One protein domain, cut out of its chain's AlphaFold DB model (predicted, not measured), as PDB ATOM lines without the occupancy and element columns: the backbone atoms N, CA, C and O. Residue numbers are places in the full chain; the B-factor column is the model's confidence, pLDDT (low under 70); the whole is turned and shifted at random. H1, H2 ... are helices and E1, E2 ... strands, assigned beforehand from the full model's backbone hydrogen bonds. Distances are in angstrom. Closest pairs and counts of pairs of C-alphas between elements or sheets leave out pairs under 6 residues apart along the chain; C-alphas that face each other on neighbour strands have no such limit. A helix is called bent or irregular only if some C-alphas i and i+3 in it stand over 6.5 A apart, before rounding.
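AT A GLANCE: This is residues 2 to 87 and 105 to 120 of the 549 residues of a protein of Diplodia seriata (UniProt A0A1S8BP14). Helix H1 runs through the middle, between a ribbon of two parallel strands, E1 and E2, and bent helix H2, with short H3 at its end. The printed part has 102 residues, in order H1, H2, H3, E1, E2, class mixed. It is compact, radius of gyration of the C-alphas 14.8 A, spanning 44 by 31 by 22 A.

HOW THE PARTS SIT: H1, residues 3 to 20, is irregular: C-alphas 6 and 9 are 7.3 A apart. H2, residues 40 to 58, one helix by its hydrogen bonds, is bent: C-alphas 48 and 51 are 7.0 A apart. Its arm H2a, residues 40 to 48, is near H1; H2b, residues 51 to 58, touches H1 residues 15 to 19 alone, the closest C-alphas being Ile 15 and Leu 54, 5.8 A. H3, residues 64 to 70, touches H1 residues 19 to 20 alone, closest C-alphas Leu 20 and Arg 68, 5.9 A. The closest C-alphas of H1 and E1, residues 75 to 81, are Cys 13 and Leu 75, 5.5 A. E2, residues 109 to 115, is parallel to E1, with N 76 and O 109 within hydrogen-bond range at 2.9 A. Every O i to N i+4 pair is within range in H2a, H2b and H3, 12 of 14 in H1.

IN THESE COORDINATES: H1 spans 24.5 A from C-alpha 3 at (48.892, -1.022, -19.021). E1 spans 19.3 A; E2 spans 19.1 A, ending at C-alpha 115 at (39.317, -6.646, -19.400).

THE WHOLE: Residues 88 to 104 are not printed, a 13.4 A gap between C-alphas 87 and 105. The link H1 to H2 is long, 19 residues. pLDDT is under 70 at residues 26, 87 and 118 to 120.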
ATOM      1  N   PRO A   2      44.462  -2.581 -17.469       79.75
ATOM      2  CA  PRO A   2      45.908  -2.757 -17.299       79.75
ATOM      3  C   PRO A   2      46.732  -2.081 -18.403       79.75
ATOM      4  O   PRO A   2      46.295  -2.035 -19.554       79.75
ATOM      5  N   ASP A   3      47.954  -1.651 -18.074       84.12
ATOM      6  CA  ASP A   3      48.892  -1.022 -19.021       84.12
ATOM      7  C   ASP A   3      49.259  -1.933 -20.205       84.12
ATOM      8  O   ASP A   3      49.440  -1.452 -21.324       84.12
ATOM      9  N   ALA A   4      49.293  -3.253 -19.997       84.88
ATOM     10  CA  ALA A   4      49.520  -4.216 -21.075       84.88
ATOM     11  C   ALA A   4      48.473  -4.084 -22.201       84.88
ATOM     12  O   ALA A   4      48.823  -4.098 -23.382       84.88
ATOM     13  N   LEU A   5      47.203  -3.884 -21.832       88.88
ATOM     14  CA  LEU A   5      46.078  -3.769 -22.764       88.88
ATOM     15  C   LEU A   5      45.857  -2.329 -23.243       88.88
ATOM     16  O   LEU A   5      45.481  -2.106 -24.390       88.88
ATOM     17  N   SER A   6      46.090  -1.329 -22.393       90.50
ATOM     18  CA  SER A   6      45.876   0.071 -22.775       90.50
ATOM     19  C   SER A   6      47.040   0.661 -23.575       90.50
ATOM     20  O   SER A   6      46.804   1.562 -24.375       90.50
ATOM     21  N   LYS A   7      48.276   0.165 -23.392       92.62
ATOM     22  CA  LYS A   7      49.504   0.748 -23.964       92.62
ATOM     23  C   LYS A   7      50.363  -0.281 -24.709       92.62
ATOM     24  O   LYS A   7      50.634  -0.081 -25.890       92.62
ATOM     25  N   THR A   8      50.779  -1.380 -24.071       93.88
ATOM     26  CA  THR A   8      51.802  -2.297 -24.628       93.88
ATOM     27  C   THR A   8      51.368  -2.990 -25.921       93.88
ATOM     28  O   THR A   8      52.040  -2.843 -26.942       93.88
ATOM     29  N   VAL A   9      50.244  -3.715 -25.915       95.06
ATOM     30  CA  VAL A   9      49.752  -4.405 -27.122       95.06
ATOM     31  C   VAL A   9      49.398  -3.415 -28.243       95.06
ATOM     32  O   VAL A   9      49.770  -3.665 -29.393       95.06
ATOM     33  N   PRO A  10      48.773  -2.256 -27.964       96.94
ATOM     34  CA  PRO A  10      48.616  -1.208 -28.967       96.94
ATOM     35  C   PRO A  10      49.918  -0.697 -29.597       96.94
ATOM     36  O   PRO A  10      49.976  -0.520 -30.815       96.94
ATOM     37  N   ILE A  11      50.975  -0.505 -28.799       97.50
ATOM     38  CA  ILE A  11      52.310  -0.155 -29.308       97.50
ATOM     39  C   ILE A  11      52.820  -1.264 -30.234       97.50
ATOM     40  O   ILE A  11      53.316  -0.968 -31.320       97.50
ATOM     41  N   TRP A  12      52.665  -2.538 -29.861       96.25
ATOM     42  CA  TRP A  12      53.049  -3.657 -30.727       96.25
ATOM     43  C   TRP A  12      52.279  -3.655 -32.048       96.25
ATOM     44  O   TRP A  12      52.899  -3.818 -33.096       96.25
ATOM     45  N   CYS A  13      50.966  -3.409 -32.021       97.19
ATOM     46  CA  CYS A  13      50.155  -3.285 -33.234       97.19
ATOM     47  C   CYS A  13      50.689  -2.169 -34.144       97.19
ATOM     48  O   CYS A  13      50.859  -2.390 -35.340       97.19
ATOM     49  N   ALA A  14      51.017  -1.001 -33.584       96.31
ATOM     50  CA  ALA A  14      51.573   0.123 -34.338       96.31
ATOM     51  C   ALA A  14      52.915  -0.228 -35.011       96.31
ATOM     52  O   ALA A  14      53.106   0.046 -36.196       96.31
ATOM     53  N   ILE A  15      53.829  -0.885 -34.286       95.88
ATOM     54  CA  ILE A  15      55.137  -1.291 -34.826       95.88
ATOM     55  C   ILE A  15      54.998  -2.386 -35.887       95.88
ATOM     56  O   ILE A  15      55.604  -2.276 -36.953       95.88
ATOM     57  N   TRP A  16      54.172  -3.408 -35.648       95.31
ATOM     58  CA  TRP A  16      53.904  -4.449 -36.642       95.31
ATOM     59  C   TRP A  16      53.259  -3.881 -37.903       95.31
ATOM     60  O   TRP A  16      53.679  -4.227 -39.007       95.31
ATOM     61  N   ASN A  17      52.311  -2.956 -37.756       95.12
ATOM     62  CA  ASN A  17      51.711  -2.273 -38.894       95.12
ATOM     63  C   ASN A  17      52.752  -1.488 -39.688       95.12
ATOM     64  O   ASN A  17      52.815  -1.634 -40.902       95.12
ATOM     65  N   ALA A  18      53.621  -0.728 -39.018       93.81
ATOM     66  CA  ALA A  18      54.679   0.031 -39.685       93.81
ATOM     67  C   ALA A  18      55.726  -0.856 -40.393       93.81
ATOM     68  O   ALA A  18      56.322  -0.433 -41.385       93.81
ATOM     69  N   LEU A  19      55.968  -2.078 -39.904       92.62
ATOM     70  CA  LEU A  19      56.867  -3.048 -40.543       92.62
ATOM     71  C   LEU A  19      56.226  -3.736 -41.758       92.62
ATOM     72  O   LEU A  19      56.868  -3.907 -42.800       92.62
ATOM     73  N   LEU A  20      54.973  -4.171 -41.615       93.62
ATOM     74  CA  LEU A  20      54.298  -5.028 -42.589       93.62
ATOM     75  C   LEU A  20      53.554  -4.224 -43.661       93.62
ATOM     76  O   LEU A  20      53.582  -4.620 -44.825       93.62
ATOM     77  N   PHE A  21      52.980  -3.079 -43.286       90.88
ATOM     78  CA  PHE A  21      52.159  -2.194 -44.119       90.88
ATOM     79  C   PHE A  21      52.714  -0.756 -44.079       90.88
ATOM     80  O   PHE A  21      52.098   0.134 -43.489       90.88
ATOM     81  N   PRO A  22      53.913  -0.513 -44.644       78.88
ATOM     82  CA  PRO A  22      54.561   0.790 -44.558       78.88
ATOM     83  C   PRO A  22      53.701   1.890 -45.197       78.88
ATOM     84  O   PRO A  22      53.272   1.776 -46.344       78.88
ATOM     85  N   SER A  23      53.471   2.961 -44.432       75.88
ATOM     86  CA  SER A  23      52.800   4.178 -44.895       75.88
ATOM     87  C   SER A  23      53.653   4.902 -45.950       75.88
ATOM     88  O   SER A  23      54.884   4.869 -45.849       75.88
ATOM     89  N   PRO A  24      53.038   5.603 -46.925       73.00
ATOM     90  CA  PRO A  24      53.752   6.512 -47.826       73.00
ATOM     91  C   PRO A  24      54.526   7.606 -47.080       73.00
ATOM     92  O   PRO A  24      55.557   8.067 -47.562       73.00
ATOM     93  N   ASP A  25      54.039   8.001 -45.901       77.94
ATOM     94  CA  ASP A  25      54.746   8.887 -44.985       77.94
ATOM     95  C   ASP A  25      55.436   8.060 -43.880       77.94
ATOM     96  O   ASP A  25      54.764   7.559 -42.975       77.94
ATOM     97  N   PRO A  26      56.773   7.907 -43.918       68.88
ATOM     98  CA  PRO A  26      57.516   7.142 -42.922       68.88
ATOM     99  C   PRO A  26      57.676   7.878 -41.585       68.88
ATOM    100  O   PRO A  26      58.192   7.289 -40.633       68.88
ATOM    101  N   THR A  27      57.289   9.156 -41.506       71.88
ATOM    102  CA  THR A  27      57.417   9.969 -40.289       71.88
ATOM    103  C   THR A  27      56.224   9.818 -39.350       71.88
ATOM    104  O   THR A  27      56.340  10.117 -38.160       71.88
ATOM    105  N   THR A  28      55.105   9.287 -39.848       81.31
ATOM    106  CA  THR A  28      53.882   9.079 -39.075       81.31
ATOM    107  C   THR A  28      53.596   7.588 -38.896       81.31
ATOM    108  O   THR A  28      53.381   6.839 -39.846       81.31
ATOM    109  N   ILE A  29      53.594   7.137 -37.637       90.88
ATOM    110  CA  ILE A  29      53.227   5.765 -37.260       90.88
ATOM    111  C   ILE A  29      51.839   5.818 -36.607       90.88
ATOM    112  O   ILE A  29      51.723   6.373 -35.510       90.88
ATOM    113  N   PRO A  30      50.786   5.263 -37.244       91.56
ATOM    114  CA  PRO A  30      49.451   5.235 -36.660       91.56
ATOM    115  C   PRO A  30      49.436   4.496 -35.319       91.56
ATOM    116  O   PRO A  30      49.854   3.341 -35.225       91.56
ATOM    117  N   LEU A  31      48.925   5.168 -34.289       95.19
ATOM    118  CA  LEU A  31      48.815   4.657 -32.929       95.19
ATOM    119  C   LEU A  31      47.356   4.743 -32.476       95.19
ATOM    120  O   LEU A  31      46.716   5.784 -32.607       95.19
ATOM    121  N   HIS A  32      46.833   3.643 -31.942       95.69
ATOM    122  CA  HIS A  32      45.473   3.568 -31.415       95.69
ATOM    123  C   HIS A  32      45.541   3.254 -29.929       95.69
ATOM    124  O   HIS A  32      45.892   2.139 -29.572       95.69
ATOM    125  N   LEU A  33      45.199   4.211 -29.071       95.50
ATOM    126  CA  LEU A  33      45.134   4.026 -27.618       95.50
ATOM    127  C   LEU A  33      43.724   4.372 -27.119       95.50
ATOM    128  O   LEU A  33      43.064   5.209 -27.739       95.50
ATOM    129  N   PRO A  34      43.247   3.766 -26.017       92.25
ATOM    130  CA  PRO A  34      41.915   4.036 -25.494       92.25
ATOM    131  C   PRO A  34      41.895   5.417 -24.813       92.25
ATOM    132  O   PRO A  34      42.520   5.577 -23.760       92.25
ATOM    133  N   PRO A  35      41.170   6.418 -25.352       86.19
ATOM    134  CA  PRO A  35      41.244   7.806 -24.876       86.19
ATOM    135  C   PRO A  35      40.673   7.995 -23.464       86.19
ATOM    136  O   PRO A  35      41.002   8.956 -22.780       86.19
ATOM    137  N   THR A  36      39.829   7.068 -23.009       84.38
ATOM    138  CA  THR A  36      39.265   7.058 -21.651       84.38
ATOM    139  C   THR A  36      40.258   6.579 -20.594       84.38
ATOM    140  O   THR A  36      40.037   6.805 -19.408       84.38
ATOM    141  N   THR A  37      41.337   5.900 -21.001       86.12
ATOM    142  CA  THR A  37      42.354   5.357 -20.084       86.12
ATOM    143  C   THR A  37      43.711   6.033 -20.254       86.12
ATOM    144  O   THR A  37      44.438   6.164 -19.275       86.12
ATOM    145  N   VAL A  38      44.068   6.446 -21.473       90.88
ATOM    146  CA  VAL A  38      45.365   7.056 -21.775       90.88
ATOM    147  C   VAL A  38      45.159   8.517 -22.145       90.88
ATOM    148  O   VAL A  38      44.444   8.833 -23.096       90.88
ATOM    149  N   SER A  39      45.798   9.411 -21.391       93.31
ATOM    150  CA  SER A  39      45.687  10.853 -21.614       93.31
ATOM    151  C   SER A  39      46.336  11.289 -22.935       93.31
ATOM    152  O   SER A  39      47.239  10.632 -23.455       93.31
ATOM    153  N   ALA A  40      45.944  12.455 -23.461       93.75
ATOM    154  CA  ALA A  40      46.559  13.019 -24.668       93.75
ATOM    155  C   ALA A  40      48.074  13.275 -24.509       93.75
ATOM    156  O   ALA A  40      48.837  13.108 -25.460       93.75
ATOM    157  N   SER A  41      48.516  13.637 -23.298       94.75
ATOM    158  CA  SER A  41      49.939  13.824 -22.984       94.75
ATOM    159  C   SER A  41      50.710  12.505 -23.056       94.75
ATOM    160  O   SER A  41      51.730  12.422 -23.739       94.75
ATOM    161  N   GLU A  42      50.208  11.445 -22.412       94.50
ATOM    162  CA  GLU A  42      50.823  10.114 -22.495       94.50
ATOM    163  C   GLU A  42      50.820   9.585 -23.930       94.50
ATOM    164  O   GLU A  42      51.831   9.059 -24.390       94.50
ATOM    165  N   HIS A  43      49.721   9.777 -24.664       96.06
ATOM    166  CA  HIS A  43      49.637   9.416 -26.074       96.06
ATOM    167  C   HIS A  43      50.765  10.068 -26.890       96.06
ATOM    168  O   HIS A  43      51.459   9.381 -27.641       96.06
ATOM    169  N   ALA A  44      50.992  11.377 -26.728       94.88
ATOM    170  CA  ALA A  44      52.060  12.097 -27.427       94.88
ATOM    171  C   ALA A  44      53.465  11.592 -27.045       94.88
ATOM    172  O   ALA A  44      54.331  11.445 -27.910       94.88
ATOM    173  N   GLN A  45      53.689  11.273 -25.766       95.38
ATOM    174  CA  GLN A  45      54.957  10.716 -25.283       95.38
ATOM    175  C   GLN A  45      55.221   9.294 -25.797       95.38
ATOM    176  O   GLN A  45      56.368   8.940 -26.063       95.38
ATOM    177  N   ILE A  46      54.181   8.469 -25.949       95.50
ATOM    178  CA  ILE A  46      54.304   7.138 -26.555       95.50
ATOM    179  C   ILE A  46      54.607   7.283 -28.048       95.50
ATOM    180  O   ILE A  46      55.551   6.666 -28.545       95.50
ATOM    181  N   ALA A  47      53.854   8.135 -28.749       94.94
ATOM    182  CA  ALA A  47      54.025   8.379 -30.178       94.94
ATOM    183  C   ALA A  47      55.453   8.840 -30.524       94.94
ATOM    184  O   ALA A  47      56.044   8.325 -31.472       94.94
ATOM    185  N   SER A  48      56.053   9.726 -29.717       94.75
ATOM    186  CA  SER A  48      57.423  10.214 -29.945       94.75
ATOM    187  C   SER A  48      58.503   9.131 -29.808       94.75
ATOM    188  O   SER A  48      59.595   9.279 -30.357       94.75
ATOM    189  N   ARG A  49      58.207   8.013 -29.128       95.50
ATOM    190  CA  ARG A  49      59.127   6.874 -28.970       95.50
ATOM    191  C   ARG A  49      59.000   5.829 -30.078       95.50
ATOM    192  O   ARG A  49      59.968   5.098 -30.312       95.50
ATOM    193  N   LEU A  50      57.867   5.767 -30.786       95.00
ATOM    194  CA  LEU A  50      57.611   4.758 -31.826       95.00
ATOM    195  C   LEU A  50      58.701   4.676 -32.910       95.00
ATOM    196  O   LEU A  50      59.058   3.551 -33.265       95.00
ATOM    197  N   PRO A  51      59.306   5.782 -33.399       93.50
ATOM    198  CA  PRO A  51      60.393   5.694 -34.376       93.50
ATOM    199  C   PRO A  51      61.593   4.879 -33.875       93.50
ATOM    200  O   PRO A  51      62.153   4.075 -34.619       93.50
ATOM    201  N   SER A  52      61.956   5.027 -32.595       93.06
ATOM    202  CA  SER A  52      63.058   4.267 -31.992       93.06
ATOM    203  C   SER A  52      62.728   2.778 -31.857       93.06
ATOM    204  O   SER A  52      63.577   1.925 -32.114       93.06
ATOM    205  N   PHE A  53      61.474   2.448 -31.529       94.00
ATOM    206  CA  PHE A  53      61.005   1.064 -31.453       94.00
ATOM    207  C   PHE A  53      60.959   0.413 -32.835       94.00
ATOM    208  O   PHE A  53      61.371  -0.735 -32.985       94.00
ATOM    209  N   LEU A  54      60.537   1.157 -33.859       92.62
ATOM    210  CA  LEU A  54      60.549   0.692 -35.240       92.62
ATOM    211  C   LEU A  54      61.980   0.434 -35.729       92.62
ATOM    212  O   LEU A  54      62.231  -0.588 -36.366       92.62
ATOM    213  N   ALA A  55      62.930   1.316 -35.403       90.31
ATOM    214  CA  ALA A  55      64.345   1.111 -35.712       90.31
ATOM    215  C   ALA A  55      64.900  -0.149 -35.028       90.31
ATOM    216  O   ALA A  55      65.541  -0.974 -35.681       90.31
ATOM    217  N   ALA A  56      64.592  -0.348 -33.741       88.69
ATOM    218  CA  ALA A  56      64.988  -1.546 -33.006       88.69
ATOM    219  C   ALA A  56      64.377  -2.827 -33.599       88.69
ATOM    220  O   ALA A  56      65.065  -3.838 -33.704       88.69
ATOM    221  N   ALA A  57      63.112  -2.785 -34.026       89.75
ATOM    222  CA  ALA A  57      62.449  -3.926 -34.645       89.75
ATOM    223  C   ALA A  57      63.010  -4.242 -36.045       89.75
ATOM    224  O   ALA A  57      63.194  -5.408 -36.380       89.75
ATOM    225  N   ARG A  58      63.365  -3.222 -36.841       89.06
ATOM    226  CA  ARG A  58      64.066  -3.403 -38.128       89.06
ATOM    227  C   ARG A  58      65.435  -4.056 -37.950       89.06
ATOM    228  O   ARG A  58      65.800  -4.914 -38.746       89.06
ATOM    229  N   ALA A  59      66.159  -3.706 -36.886       86.06
ATOM    230  CA  ALA A  59      67.465  -4.289 -36.578       86.06
ATOM    231  C   ALA A  59      67.414  -5.796 -36.255       86.06
ATOM    232  O   ALA A  59      68.453  -6.448 -36.266       86.06
ATOM    233  N   LEU A  60      66.229  -6.368 -36.000       84.38
ATOM    234  CA  LEU A  60      66.055  -7.815 -35.844       84.38
ATOM    235  C   LEU A  60      66.104  -8.576 -37.179       84.38
ATOM    236  O   LEU A  60      66.121  -9.802 -37.151       84.38
ATOM    237  N   ASN A  61      66.098  -7.882 -38.326       82.50
ATOM    238  CA  ASN A  61      66.134  -8.469 -39.671       82.50
ATOM    239  C   ASN A  61      65.157  -9.656 -39.827       82.50
ATOM    240  O   ASN A  61      65.519 -10.766 -40.221       82.50
ATOM    241  N   LEU A  62      63.907  -9.422 -39.420       83.75
ATOM    242  CA  LEU A  62      62.834 -10.410 -39.481       83.75
ATOM    243  C   LEU A  62      62.483 -10.731 -40.946       83.75
ATOM    244  O   LEU A  62      62.587  -9.846 -41.798       83.75
ATOM    245  N   PRO A  63      61.985 -11.943 -41.256       82.62
ATOM    246  CA  PRO A  63      61.592 -12.325 -42.612       82.62
ATOM    247  C   PRO A  63      60.265 -11.653 -43.019       82.62
ATOM    248  O   PRO A  63      59.222 -12.304 -43.109       82.62
ATOM    249  N   LEU A  64      60.289 -10.334 -43.240       88.94
ATOM    250  CA  LEU A  64      59.091  -9.509 -43.438       88.94
ATOM    251  C   LEU A  64      58.240  -9.971 -44.625       88.94
ATOM    252  O   LEU A  64      57.019  -9.929 -44.533       88.94
ATOM    253  N   ASP A  65      58.846 -10.472 -45.703       87.56
ATOM    254  CA  ASP A  65      58.097 -10.958 -46.871       87.56
ATOM    255  C   ASP A  65      57.265 -12.199 -46.545       87.56
ATOM    256  O   ASP A  65      56.085 -12.277 -46.894       87.56
ATOM    257  N   ARG A  66      57.836 -13.133 -45.773       86.81
ATOM    258  CA  ARG A  66      57.091 -14.282 -45.245       86.81
ATOM    259  C   ARG A  66      55.969 -13.819 -44.317       86.81
ATOM    260  O   ARG A  66      54.861 -14.338 -44.407       86.81
ATOM    261  N   LEU A  67      56.231 -12.843 -43.448       88.62
ATOM    262  CA  LEU A  67      55.243 -12.339 -42.488       88.62
ATOM    263  C   LEU A  67      54.088 -11.584 -43.165       88.62
ATOM    264  O   LEU A  67      52.937 -11.795 -42.792       88.62
ATOM    265  N   ARG A  68      54.348 -10.802 -44.222       91.12
ATOM    266  CA  ARG A  68      53.312 -10.231 -45.114       91.12
ATOM    267  C   ARG A  68      52.527 -11.320 -45.858       91.12
ATOM    268  O   ARG A  68      51.369 -11.149 -46.243       91.12
ATOM    269  N   GLY A  69      53.146 -12.485 -46.044       89.44
ATOM    270  CA  GLY A  69      52.490 -13.718 -46.465       89.44
ATOM    271  C   GLY A  69      51.384 -14.187 -45.510       89.44
ATOM    272  O   GLY A  69      50.396 -14.738 -45.988       89.44
ATOM    273  N   LEU A  70      51.511 -13.920 -44.206       90.31
ATOM    274  CA  LEU A  70      50.617 -14.414 -43.150       90.31
ATOM    275  C   LEU A  70      49.618 -13.355 -42.666       90.31
ATOM    276  O   LEU A  70      48.434 -13.642 -42.526       90.31
ATOM    277  N   VAL A  71      50.074 -12.122 -42.443       92.25
ATOM    278  CA  VAL A  71      49.234 -11.020 -41.958       92.25
ATOM    279  C   VAL A  71      48.844 -10.150 -43.147       92.25
ATOM    280  O   VAL A  71      49.682  -9.456 -43.717       92.25
ATOM    281  N   LYS A  72      47.570 -10.213 -43.552       91.56
ATOM    282  CA  LYS A  72      47.075  -9.580 -44.794       91.56
ATOM    283  C   LYS A  72      46.485  -8.186 -44.636       91.56
ATOM    284  O   LYS A  72      46.327  -7.489 -45.630       91.56
ATOM    285  N   LYS A  73      46.153  -7.791 -43.411       94.12
ATOM    286  CA  LYS A  73      45.570  -6.484 -43.093       94.12
ATOM    287  C   LYS A  73      46.218  -5.937 -41.823       94.12
ATOM    288  O   LYS A  73      46.608  -6.760 -40.987       94.12
ATOM    289  N   PRO A  74      46.271  -4.609 -41.643       95.00
ATOM    290  CA  PRO A  74      46.756  -3.993 -40.416       95.00
ATOM    291  C   PRO A  74      46.055  -4.538 -39.168       95.00
ATOM    292  O   PRO A  74      44.873  -4.869 -39.200       95.00
ATOM    293  N   LEU A  75      46.786  -4.619 -38.062       96.50
ATOM    294  CA  LEU A  75      46.271  -4.965 -36.742       96.50
ATOM    295  C   LEU A  75      45.591  -3.744 -36.117       96.50
ATOM    296  O   LEU A  75      46.177  -2.657 -36.088       96.50
ATOM    297  N   ARG A  76      44.384  -3.908 -35.575       96.31
ATOM    298  CA  ARG A  76      43.659  -2.840 -34.877       96.31
ATOM    299  C   ARG A  76      43.272  -3.293 -33.471       96.31
ATOM    300  O   ARG A  76      42.434  -4.186 -33.357       96.31
ATOM    301  N   PRO A  77      43.826  -2.685 -32.408       96.50
ATOM    302  CA  PRO A  77      43.368  -2.973 -31.059       96.50
ATOM    303  C   PRO A  77      41.934  -2.469 -30.870       96.50
ATOM    304  O   PRO A  77      41.614  -1.338 -31.248       96.50
ATOM    305  N   LEU A  78      41.090  -3.318 -30.287       93.81
ATOM    306  CA  LEU A  78      39.738  -3.000 -29.833       93.81
ATOM    307  C   LEU A  78      39.640  -3.379 -28.360       93.81
ATOM    308  O   LEU A  78      40.039  -4.477 -27.980       93.81
ATOM    309  N   TRP A  79      39.126  -2.482 -27.528       92.12
ATOM    310  CA  TRP A  79      39.047  -2.708 -26.088       92.12
ATOM    311  C   TRP A  79      37.640  -3.122 -25.700       92.12
ATOM    312  O   TRP A  79      36.689  -2.410 -26.003       92.12
ATOM    313  N   VAL A  80      37.541  -4.250 -25.003       89.88
ATOM    314  CA  VAL A  80      36.284  -4.764 -24.460       89.88
ATOM    315  C   VAL A  80      36.424  -4.804 -22.947       89.88
ATOM    316  O   VAL A  80      37.385  -5.349 -22.406       89.88
ATOM    317  N   THR A  81      35.495  -4.172 -22.252       85.75
ATOM    318  CA  THR A  81      35.382  -4.178 -20.792       85.75
ATOM    319  C   THR A  81      34.096  -4.889 -20.392       85.75
ATOM    320  O   THR A  81      33.237  -5.140 -21.229       85.75
ATOM    321  N   ARG A  82      33.937  -5.168 -19.097       82.19
ATOM    322  CA  ARG A  82      32.691  -5.719 -18.543       82.19
ATOM    323  C   ARG A  82      31.427  -4.930 -18.895       82.19
ATOM    324  O   ARG A  82      30.362  -5.520 -18.938       82.19
ATOM    325  N   ASP A  83      31.562  -3.620 -19.084       81.62
ATOM    326  CA  ASP A  83      30.447  -2.713 -19.376       81.62
ATOM    327  C   ASP A  83      30.317  -2.435 -20.885       81.62
ATOM    328  O   ASP A  83      29.556  -1.562 -21.296       81.62
ATOM    329  N   SER A  84      31.129  -3.095 -21.719       83.88
ATOM    330  CA  SER A  84      31.044  -2.944 -23.171       83.88
ATOM    331  C   SER A  84      29.873  -3.768 -23.703       83.88
ATOM    332  O   SER A  84      29.815  -4.952 -23.379       83.88
ATOM    333  N   PRO A  85      28.997  -3.189 -24.542       79.81
ATOM    334  CA  PRO A  85      27.937  -3.953 -25.187       79.81
ATOM    335  C   PRO A  85      28.554  -4.974 -26.149       79.81
ATOM    336  O   PRO A  85      29.470  -4.634 -26.913       79.81
ATOM    337  N   LEU A  86      28.077  -6.218 -26.110       77.12
ATOM    338  CA  LEU A  86      28.457  -7.245 -27.072       77.12
ATOM    339  C   LEU A  86      27.438  -7.309 -28.222       77.12
ATOM    340  O   LEU A  86      26.270  -6.992 -28.023       77.12
ATOM    341  N   PRO A  87      27.848  -7.729 -29.437       67.44
ATOM    342  CA  PRO A  87      26.992  -7.725 -30.633       67.44
ATOM    343  C   PRO A  87      25.701  -8.566 -30.580       67.44
ATOM    344  O   PRO A  87      24.984  -8.572 -31.573       67.44
ATOM    345  N   PHE A 105      35.245  -7.159 -40.155       90.62
ATOM    346  CA  PHE A 105      36.301  -6.142 -40.204       90.62
ATOM    347  C   PHE A 105      37.043  -6.232 -41.552       90.62
ATOM    348  O   PHE A 105      38.043  -6.953 -41.682       90.62
ATOM    349  N   PRO A 106      36.534  -5.577 -42.616       92.19
ATOM    350  CA  PRO A 106      37.110  -5.693 -43.953       92.19
ATOM    351  C   PRO A 106      38.515  -5.088 -44.040       92.19
ATOM    352  O   PRO A 106      39.374  -5.702 -44.674       92.19
ATOM    353  N   ASP A 107      38.780  -3.991 -43.327       93.44
ATOM    354  CA  ASP A 107      39.997  -3.182 -43.492       93.44
ATOM    355  C   ASP A 107      41.150  -3.551 -42.546       93.44
ATOM    356  O   ASP A 107      42.287  -3.127 -42.746       93.44
ATOM    357  N   PHE A 108      40.885  -4.338 -41.501       94.56
ATOM    358  CA  PHE A 108      41.875  -4.657 -40.471       94.56
ATOM    359  C   PHE A 108      41.616  -6.015 -39.808       94.56
ATOM    360  O   PHE A 108      40.521  -6.564 -39.890       94.56
ATOM    361  N   HIS A 109      42.631  -6.557 -39.134       94.94
ATOM    362  CA  HIS A 109      42.481  -7.674 -38.203       94.94
ATOM    363  C   HIS A 109      42.234  -7.119 -36.794       94.94
ATOM    364  O   HIS A 109      43.093  -6.388 -36.282       94.94
ATOM    365  N   PRO A 110      41.086  -7.417 -36.162       94.38
ATOM    366  CA  PRO A 110      40.826  -6.965 -34.804       94.38
ATOM    367  C   PRO A 110      41.740  -7.706 -33.821       94.38
ATOM    368  O   PRO A 110      41.861  -8.929 -33.859       94.38
ATOM    369  N   VAL A 111      42.365  -6.960 -32.917       95.69
ATOM    370  CA  VAL A 111      43.066  -7.494 -31.747       95.69
ATOM    371  C   VAL A 111      42.221  -7.136 -30.533       95.69
ATOM    372  O   VAL A 111      42.210  -5.984 -30.100       95.69
ATOM    373  N   ILE A 112      41.457  -8.105 -30.027       92.50
ATOM    374  CA  ILE A 112      40.512  -7.880 -28.929       92.50
ATOM    375  C   ILE A 112      41.261  -7.878 -27.594       92.50
ATOM    376  O   ILE A 112      41.819  -8.888 -27.171       92.50
ATOM    377  N   LEU A 113      41.267  -6.729 -26.926       91.81
ATOM    378  CA  LEU A 113      41.922  -6.483 -25.646       91.81
ATOM    379  C   LEU A 113      40.860  -6.461 -24.547       91.81
ATOM    380  O   LEU A 113      40.290  -5.416 -24.223       91.81
ATOM    381  N   CYS A 114      40.567  -7.645 -24.010       88.44
ATOM    382  CA  CYS A 114      39.489  -7.859 -23.052       88.44
ATOM    383  C   CYS A 114      39.944  -7.618 -21.602       88.44
ATOM    384  O   CYS A 114      40.940  -8.176 -21.147       88.44
ATOM    385  N   THR A 115      39.193  -6.805 -20.856       84.19
ATOM    386  CA  THR A 115      39.317  -6.646 -19.400       84.19
ATOM    387  C   THR A 115      38.076  -7.222 -18.718       84.19
ATOM    388  O   THR A 115      37.067  -6.531 -18.572       84.19
ATOM    389  N   ALA A 116      38.171  -8.476 -18.272       77.75
ATOM    390  CA  ALA A 116      37.071  -9.184 -17.613       77.75
ATOM    391  C   ALA A 116      36.968  -8.906 -16.096       77.75
ATOM    392  O   ALA A 116      35.916  -9.107 -15.490       77.75
ATOM    393  N   SER A 117      38.034  -8.415 -15.458       70.81
ATOM    394  CA  SER A 117      38.075  -8.205 -14.002       70.81
ATOM    395  C   SER A 117      37.406  -6.895 -13.566       70.81
ATOM    396  O   SER A 117      37.525  -5.862 -14.230       70.81
ATOM    397  N   ARG A 118      36.734  -6.903 -12.402       67.75
ATOM    398  CA  ARG A 118      36.183  -5.681 -11.783       67.75
ATOM    399  C   ARG A 118      37.314  -4.845 -11.184       67.75
ATOM    400  O   ARG A 118      38.120  -5.367 -10.420       67.75
ATOM    401  N   ARG A 119      37.325  -3.534 -11.436       61.88
ATOM    402  CA  ARG A 119      38.131  -2.597 -10.637       61.88
ATOM    403  C   ARG A 119      37.360  -2.254  -9.362       61.88
ATOM    404  O   ARG A 119      36.255  -1.729  -9.457       61.88
ATOM    405  N   VAL A 120      37.935  -2.528  -8.193       58.59
ATOM    406  CA  VAL A 120      37.361  -2.154  -6.890       58.59
ATOM    407  C   VAL A 120      38.029  -0.855  -6.417       58.59
ATOM    408  O   VAL A 120      39.223  -0.872  -6.119       58.59
TER     409      VAL A 120